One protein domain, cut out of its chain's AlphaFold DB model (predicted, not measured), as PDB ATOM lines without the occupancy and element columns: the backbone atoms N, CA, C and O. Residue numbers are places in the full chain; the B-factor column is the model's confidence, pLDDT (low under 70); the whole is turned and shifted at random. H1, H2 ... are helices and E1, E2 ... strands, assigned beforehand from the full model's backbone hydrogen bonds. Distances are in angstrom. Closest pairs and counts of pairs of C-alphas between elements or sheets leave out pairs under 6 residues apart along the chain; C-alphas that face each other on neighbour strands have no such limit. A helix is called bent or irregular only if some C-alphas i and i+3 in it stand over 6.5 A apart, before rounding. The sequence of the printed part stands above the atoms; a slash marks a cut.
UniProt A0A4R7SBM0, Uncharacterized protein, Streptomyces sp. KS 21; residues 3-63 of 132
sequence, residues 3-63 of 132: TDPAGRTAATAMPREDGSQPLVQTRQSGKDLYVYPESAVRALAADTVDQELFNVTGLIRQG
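Overview. This is residues 3 to 63 of the 132 residues of an uncharacterized protein of Streptomyces sp. KS 21 (UniProt A0A4R7SBM0). A hairpin of two antiparallel strands, E1 and E2, forms the middle; H3 packs on E2, H1 follows at the hairpin's open end, and residues 3 to 23 form a long stretch with no named element. The printed part has 61 residues, under half in named elements, in the order E1, E2, H1, H2, H3: mixed, helices and strands. It is only just loose, close to compact, with a radius of gyration of the C-alphas of 12.8 A and spans of 32 by 31 by 21 A.

Along the chain. E1, residues 24 to 29, begins at C-alpha 24 (139.242, 156.321, 44.229) and is 16.1 A long; E2, residues 32 to 37, is 16.6 A. H1 is residues 38 to 45, 11.7 A, only just irregular: C-alphas 39 and 42 are 6.9 A apart. H2 is residues 51 to 54, 5.5 A; H3, residues 56 to 61, 8.6 A, ends at C-alpha 61 (129.945, 143.785, 58.952).

Arrangement. In the hairpin E1 and E2, directions 158 degrees apart, N 27 and O 34 are 2.9 A apart, within hydrogen-bond range. The closest C-alphas of E2 and H3, Asp 32 and Thr 57, are 5.3 A apart. H1 and H2 are close but not clearly touching, closest C-alphas Leu 44 and Gln 51, 6.7 A. H1 and H3 are apart. Every O i to N i+4 pair is within hydrogen-bond range in H3, 2 of 4 in H1; H2 is too short for such a pair.

Size, cuts and confidence. The C-alphas farthest apart, Pro 5 and Ala 46, are 36.9 A apart. The printed part has no cut, and the four links between named elements are tight. The model's pLDDT is under 70 at residues 3 to 11.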
ATOM      1  N   THR A   3     123.003 150.062  47.034       52.25
ATOM      2  CA  THR A   3     122.981 148.851  46.221       52.25
ATOM      3  C   THR A   3     121.976 149.101  45.111       52.25
ATOM      4  O   THR A   3     120.812 149.385  45.389       52.25
ATOM      5  N   ASP A   4     122.430 149.052  43.862       53.84
ATOM      6  CA  ASP A   4     121.527 149.124  42.716       53.84
ATOM      7  C   ASP A   4     120.672 147.837  42.627       53.84
ATOM      8  O   ASP A   4     121.067 146.796  43.163       53.84
ATOM      9  N   PRO A   5     119.500 147.870  41.967       39.91
ATOM     10  CA  PRO A   5     118.650 146.696  41.764       39.91
ATOM     11  C   PRO A   5     119.343 145.486  41.109       39.91
ATOM     12  O   PRO A   5     118.866 144.367  41.288       39.91
ATOM     13  N   ALA A   6     120.475 145.651  40.411       58.59
ATOM     14  CA  ALA A   6     121.292 144.536  39.917       58.59
ATOM     15  C   ALA A   6     122.281 143.967  40.962       58.59
ATOM     16  O   ALA A   6     123.142 143.152  40.623       58.59
ATOM     17  N   GLY A   7     122.181 144.376  42.232       57.41
ATOM     18  CA  GLY A   7     123.013 143.883  43.332       57.41
ATOM     19  C   GLY A   7     124.423 144.473  43.357       57.41
ATOM     20  O   GLY A   7     125.286 143.977  44.084       57.41
ATOM     21  N   ARG A   8     124.686 145.526  42.574       57.56
ATOM     22  CA  ARG A   8     125.984 146.201  42.568       57.56
ATOM     23  C   ARG A   8     126.046 147.193  43.713       57.56
ATOM     24  O   ARG A   8     125.256 148.132  43.780       57.56
ATOM     25  N   THR A   9     126.997 146.994  44.613       66.69
ATOM     26  CA  THR A   9     127.263 147.940  45.693       66.69
ATOM     27  C   THR A   9     128.144 149.064  45.160       66.69
ATOM     28  O   THR A   9     129.248 148.819  44.676       66.69
ATOM     29  N   ALA A  10     127.654 150.298  45.245       63.69
ATOM     30  CA  ALA A  10     128.396 151.486  44.855       63.69
ATOM     31  C   ALA A  10     128.872 152.265  46.091       63.69
ATOM     32  O   ALA A  10     128.137 152.434  47.075       63.69
ATOM     33  N   ALA A  11     130.106 152.762  46.007       69.31
ATOM     34  CA  ALA A  11     130.688 153.703  46.952       69.31
ATOM     35  C   ALA A  11     130.877 155.055  46.261       69.31
ATOM     36  O   ALA A  11     131.430 155.120  45.163       69.31
ATOM     37  N   THR A  12     130.425 156.120  46.917       71.69
ATOM     38  CA  THR A  12     130.610 157.497  46.458       71.69
ATOM     39  C   THR A  12     131.604 158.164  47.388       71.69
ATOM     40  O   THR A  12     131.364 158.227  48.593       71.69
ATOM     41  N   ALA A  13     132.715 158.649  46.839       70.81
ATOM     42  CA  ALA A  13     133.643 159.462  47.602       70.81
ATOM     43  C   ALA A  13     133.097 160.891  47.685       70.81
ATOM     44  O   ALA A  13     132.650 161.446  46.679       70.81
ATOM     45  N   MET A  14     133.071 161.459  48.888       72.12
ATOM     46  CA  MET A  14     132.629 162.836  49.076       72.12
ATOM     47  C   MET A  14     133.787 163.807  48.825       72.12
ATOM     48  O   MET A  14     134.939 163.445  49.089       72.12
ATOM     49  N   PRO A  15     133.496 165.033  48.352       74.25
ATOM     50  CA  PRO A  15     134.496 166.082  48.258       74.25
ATOM     51  C   PRO A  15     135.161 166.308  49.613       74.25
ATOM     52  O   PRO A  15     134.504 166.281  50.658       74.25
ATOM     53  N   ARG A  16     136.469 166.532  49.587       71.75
ATOM     54  CA  ARG A  16     137.235 166.924  50.766       71.75
ATOM     55  C   ARG A  16     136.927 168.392  51.109       71.75
ATOM     56  O   ARG A  16     136.343 169.114  50.303       71.75
ATOM     57  N   GLU A  17     137.282 168.836  52.316       75.69
ATOM     58  CA  GLU A  17     137.002 170.202  52.803       75.69
ATOM     59  C   GLU A  17     137.589 171.307  51.903       75.69
ATOM     60  O   GLU A  17     137.075 172.421  51.878       75.69
ATOM     61  N   ASP A  18     138.628 170.987  51.126       74.31
ATOM     62  CA  ASP A  18     139.247 171.860  50.123       74.31
ATOM     63  C   ASP A  18     138.488 171.900  48.781       74.31
ATOM     64  O   ASP A  18     138.909 172.582  47.849       74.31
ATOM     65  N   GLY A  19     137.378 171.167  48.657       74.81
ATOM     66  CA  GLY A  19     136.573 171.054  47.441       74.81
ATOM     67  C   GLY A  19     137.107 170.046  46.418       74.81
ATOM     68  O   GLY A  19     136.443 169.789  45.412       74.81
ATOM     69  N   SER A  20     138.267 169.432  46.668       74.31
ATOM     70  CA  SER A  20     138.837 168.416  45.785       74.31
ATOM     71  C   SER A  20     138.056 167.107  45.896       74.31
ATOM     72  O   SER A  20     137.791 166.607  46.992       74.31
ATOM     73  N   GLN A  21     137.717 166.510  44.753       74.31
ATOM     74  CA  GLN A  21     137.149 165.163  44.699       74.31
ATOM     75  C   GLN A  21     138.283 164.141  44.847       74.31
ATOM     76  O   GLN A  21     139.159 164.087  43.977       74.31
ATOM     77  N   PRO A  22     138.311 163.327  45.915       74.94
ATOM     78  CA  PRO A  22     139.332 162.300  46.053       74.94
ATOM     79  C   PRO A  22     139.152 161.233  44.969       74.94
ATOM     80  O   PRO A  22     138.072 160.658  44.810       74.94
ATOM     81  N   LEU A  23     140.227 160.945  44.235       80.00
ATOM     82  CA  LEU A  23     140.220 159.881  43.242       80.00
ATOM     83  C   LEU A  23     140.319 158.521  43.938       80.00
ATOM     84  O   LEU A  23     141.270 158.236  44.674       80.00
ATOM     85  N   VAL A  24     139.324 157.675  43.683       84.50
ATOM     86  CA  VAL A  24     139.242 156.321  44.229       84.50
ATOM     87  C   VAL A  24     138.976 155.310  43.122       84.50
ATOM     88  O   VAL A  24     138.275 155.589  42.151       84.50
ATOM     89  N   GLN A  25     139.526 154.113  43.288       86.44
ATOM     90  CA  GLN A  25     139.215 152.955  42.468       86.44
ATOM     91  C   GLN A  25     138.377 151.967  43.266       86.44
ATOM     92  O   GLN A  25     138.782 151.507  44.331       86.44
ATOM     93  N   THR A  26     137.231 151.591  42.715       87.81
ATOM     94  CA  THR A  26     136.330 150.625  43.342       87.81
ATOM     95  C   THR A  26     136.512 149.257  42.701       87.81
ATOM     96  O   THR A  26     136.506 149.125  41.474       87.81
ATOM     97  N   ARG A  27     136.662 148.220  43.522       88.31
ATOM     98  CA  ARG A  27     136.781 146.826  43.084       88.31
ATOM     99  C   ARG A  27     135.795 145.965  43.850       88.31
ATOM    100  O   ARG A  27     135.670 146.084  45.062       88.31
ATOM    101  N   GLN A  28     135.130 145.063  43.142       88.69
ATOM    102  CA  GLN A  28     134.259 144.068  43.750       88.69
ATOM    103  C   GLN A  28     134.948 142.706  43.689       88.69
ATOM    104  O   GLN A  28     135.378 142.280  42.617       88.69
ATOM    105  N   SER A  29     135.062 142.042  44.837       86.81
ATOM    106  CA  SER A  29     135.589 140.683  44.951       86.81
ATOM    107  C   SER A  29     134.541 139.816  45.636       86.81
ATOM    108  O   SER A  29     134.288 139.936  46.835       86.81
ATOM    109  N   GLY A  30     133.852 138.990  44.849       87.69
ATOM    110  CA  GLY A  30     132.685 138.248  45.321       87.69
ATOM    111  C   GLY A  30     131.617 139.180  45.906       87.69
ATOM    112  O   GLY A  30     131.051 140.016  45.202       87.69
ATOM    113  N   LYS A  31     131.348 139.026  47.206       86.00
ATOM    114  CA  LYS A  31     130.375 139.834  47.965       86.00
ATOM    115  C   LYS A  31     130.981 141.064  48.646       86.00
ATOM    116  O   LYS A  31     130.252 141.826  49.277       86.00
ATOM    117  N   ASP A  32     132.295 141.231  48.565       88.19
ATOM    118  CA  ASP A  32     133.022 142.268  49.280       88.19
ATOM    119  C   ASP A  32     133.406 143.409  48.328       88.19
ATOM    120  O   ASP A  32     133.844 143.191  47.193       88.19
ATOM    121  N   LEU A  33     133.192 144.641  48.793       89.94
ATOM    122  CA  LEU A  33     133.491 145.867  48.065       89.94
ATOM    123  C   LEU A  33     134.746 146.515  48.643       89.94
ATOM    124  O   LEU A  33     134.796 146.824  49.833       89.94
ATOM    125  N   TYR A  34     135.713 146.780  47.774       89.31
ATOM    126  CA  TYR A  34     136.969 147.432  48.103       89.31
ATOM    127  C   TYR A  34     137.032 148.810  47.459       89.31
ATOM    128  O   TYR A  34     136.678 148.970  46.286       89.31
ATOM    129  N   VAL A  35     137.506 149.798  48.213       89.56
ATOM    130  CA  VAL A  35     137.688 151.174  47.731       89.56
ATOM    131  C   VAL A  35     139.128 151.600  47.974       89.56
ATOM    132  O   VAL A  35     139.537 151.819  49.110       89.56
ATOM    133  N   TYR A  36     139.891 151.738  46.895       86.62
ATOM    134  CA  TYR A  36     141.310 152.063  46.932       86.62
ATOM    135  C   TYR A  36     141.544 153.533  46.572       86.62
ATOM    136  O   TYR A  36     141.295 153.918  45.428       86.62
ATOM    137  N   PRO A  37     142.039 154.372  47.494       84.50
ATOM    138  CA  PRO A  37     142.479 155.715  47.144       84.50
ATOM    139  C   PRO A  37     143.784 155.656  46.339       84.50
ATOM    140  O   PRO A  37     144.619 154.777  46.553       84.50
ATOM    141  N   GLU A  38     143.991 156.623  45.446       83.88
ATOM    142  CA  GLU A  38     145.204 156.696  44.617       83.88
ATOM    143  C   GLU A  38     146.496 156.684  45.458       83.88
ATOM    144  O   GLU A  38     147.468 156.003  45.130       83.88
ATOM    145  N   SER A  39     146.481 157.364  46.606       80.38
ATOM    146  CA  SER A  39     147.614 157.426  47.532       80.38
ATOM    147  C   SER A  39     148.000 156.070  48.137       80.38
ATOM    148  O   SER A  39     149.164 155.877  48.489       80.38
ATOM    149  N   ALA A  40     147.064 155.119  48.237       83.31
ATOM    150  CA  ALA A  40     147.324 153.801  48.811       83.31
ATOM    151  C   ALA A  40     147.955 152.822  47.815       83.31
ATOM    152  O   ALA A  40     148.543 151.831  48.239       83.31
ATOM    153  N   VAL A  41     147.889 153.096  46.506       85.19
ATOM    154  CA  VAL A  41     148.344 152.162  45.461       85.19
ATOM    155  C   VAL A  41     149.807 151.761  45.661       85.19
ATOM    156  O   VAL A  41     150.134 150.578  45.591       85.19
ATOM    157  N   ARG A  42     150.689 152.722  45.972       86.56
ATOM    158  CA  ARG A  42     152.107 152.420  46.234       86.56
ATOM    159  C   ARG A  42     152.319 151.609  47.507       86.56
ATOM    160  O   ARG A  42     153.168 150.728  47.515       86.56
ATOM    161  N   ALA A  43     151.564 151.896  48.563       81.44
ATOM    162  CA  ALA A  43     151.714 151.215  49.844       81.44
ATOM    163  C   ALA A  43     151.201 149.765  49.795       81.44
ATOM    164  O   ALA A  43     151.826 148.881  50.379       81.44
ATOM    165  N   LEU A  44     150.120 149.531  49.039       84.94
ATOM    166  CA  LEU A  44     149.593 148.206  48.708       84.94
ATOM    167  C   LEU A  44     150.588 147.412  47.858       84.94
ATOM    168  O   LEU A  44     150.880 146.264  48.162       84.94
ATOM    169  N   ALA A  45     151.160 148.036  46.823       86.31
ATOM    170  CA  ALA A  45     152.171 147.388  45.985       86.31
ATOM    171  C   ALA A  45     153.454 147.038  46.761       86.31
ATOM    172  O   ALA A  45     154.147 146.089  46.406       86.31
ATOM    173  N   ALA A  46     153.767 147.801  47.811       89.31
ATOM    174  CA  ALA A  46     154.888 147.550  48.708       89.31
ATOM    175  C   ALA A  46     154.560 146.573  49.856       89.31
ATOM    176  O   ALA A  46     155.420 146.366  50.708       89.31
ATOM    177  N   ASP A  47     153.341 146.021  49.918       85.50
ATOM    178  CA  ASP A  47     152.856 145.135  50.995       85.50
ATOM    179  C   ASP A  47     152.944 145.757  52.408       85.50
ATOM    180  O   ASP A  47     152.933 145.092  53.437       85.50
ATOM    181  N   THR A  48     153.036 147.088  52.476       84.81
ATOM    182  CA  THR A  48     153.155 147.835  53.746       84.81
ATOM    183  C   THR A  48     151.805 148.176  54.364       84.81
ATOM    184  O   THR A  48     151.730 148.537  55.540       84.81
ATOM    185  N   VAL A  49     150.741 148.078  53.568       84.81
ATOM    186  CA  VAL A  49     149.358 148.323  53.967       84.81
ATOM    187  C   VAL A  49     148.529 147.129  53.529       84.81
ATOM    188  O   VAL A  49     148.620 146.700  52.382       84.81
ATOM    189  N   ASP A  50     147.706 146.622  54.442       86.94
ATOM    190  CA  ASP A  50     146.805 145.507  54.171       86.94
ATOM    191  C   ASP A  50     145.596 145.977  53.345       86.94
ATOM    192  O   ASP A  50     144.967 146.998  53.641       86.94
ATOM    193  N   GLN A  51     145.259 145.216  52.307       87.19
ATOM    194  CA  GLN A  51     144.092 145.443  51.460       87.19
ATOM    195  C   GLN A  51     142.758 145.308  52.215       87.19
ATOM    196  O   GLN A  51     141.786 145.969  51.846       87.19
ATOM    197  N   GLU A  52     142.702 144.514  53.293       89.00
ATOM    198  CA  GLU A  52     141.492 144.341  54.107       89.00
ATOM    199  C   GLU A  52     141.084 145.633  54.823       89.00
ATOM    200  O   GLU A  52     139.904 145.835  55.114       89.00
ATOM    201  N   LEU A  53     142.020 146.569  55.017       88.06
ATOM    202  CA  LEU A  53     141.708 147.911  55.519       88.06
ATOM    203  C   LEU A  53     140.826 148.711  54.553       88.06
ATOM    204  O   LEU A  53     140.185 149.675  54.964       88.06
ATOM    205  N   PHE A  54     140.774 148.313  53.280       89.25
ATOM    206  CA  PHE A  54     139.950 148.936  52.247       89.25
ATOM    207  C   PHE A  54     138.678 148.137  51.929       89.25
ATOM    208  O   PHE A  54     137.914 148.547  51.051       89.25
ATOM    209  N   ASN A  55     138.423 147.024  52.630       89.12
ATOM    210  CA  ASN A  55     137.225 146.199  52.475       89.12
ATOM    211  C   ASN A  55     136.029 146.831  53.202       89.12
ATOM    212  O   ASN A  55     135.745 146.544  54.365       89.12
ATOM    213  N   VAL A  56     135.286 147.684  52.503       87.75
ATOM    214  CA  VAL A  56     134.168 148.443  53.076       87.75
ATOM    215  C   VAL A  56     133.057 147.515  53.566       87.75
ATOM    216  O   VAL A  56     132.524 147.713  54.655       87.75
ATOM    217  N   THR A  57     132.731 146.459  52.815       87.19
ATOM    218  CA  THR A  57     131.717 145.484  53.250       87.19
ATOM    219  C   THR A  57     132.159 144.757  54.520       87.19
ATOM    220  O   THR A  57     131.359 144.556  55.434       87.19
ATOM    221  N   GLY A  58     133.435 144.374  54.604       85.50
ATOM    222  CA  GLY A  58     134.027 143.756  55.786       85.50
ATOM    223  C   GLY A  58     133.985 144.671  57.007       85.50
ATOM    224  O   GLY A  58     133.625 144.210  58.090       85.50
ATOM    225  N   LEU A  59     134.296 145.954  56.833       84.88
ATOM    226  CA  LEU A  59     134.260 146.959  57.896       84.88
ATOM    227  C   LEU A  59     132.832 147.214  58.398       84.88
ATOM    228  O   LEU A  59     132.605 147.201  59.605       84.88
ATOM    229  N   ILE A  60     131.856 147.330  57.494       83.25
ATOM    230  CA  ILE A  60     130.436 147.467  57.858       83.25
ATOM    231  C   ILE A  60     129.955 146.237  58.641       83.25
ATOM    232  O   ILE A  60     129.310 146.376  59.675       83.25
ATOM    233  N   ARG A  61     130.305 145.014  58.211       83.00
ATOM    234  CA  ARG A  61     129.945 143.785  58.952       83.00
ATOM    235  C   ARG A  61     130.542 143.736  60.360       83.00
ATOM    236  O   ARG A  61     129.974 143.090  61.234       83.00
ATOM    237  N   GLN A  62     131.683 144.388  60.567       77.69
ATOM    238  CA  GLN A  62     132.327 144.529  61.872       77.69
ATOM    239  C   GLN A  62     131.750 145.693  62.701       77.69
ATOM    240  O   GLN A  62     132.154 145.875  63.846       77.69
ATOM    241  N   GLY A  63     130.797 146.456  62.153       76.81
ATOM    242  CA  GLY A  63     130.134 147.578  62.817       76.81
ATOM    243  C   GLY A  63     130.873 148.914  62.703       76.81
ATOM    244  O   GLY A  63     130.567 149.840  63.450       76.81
TER     245      GLY A  63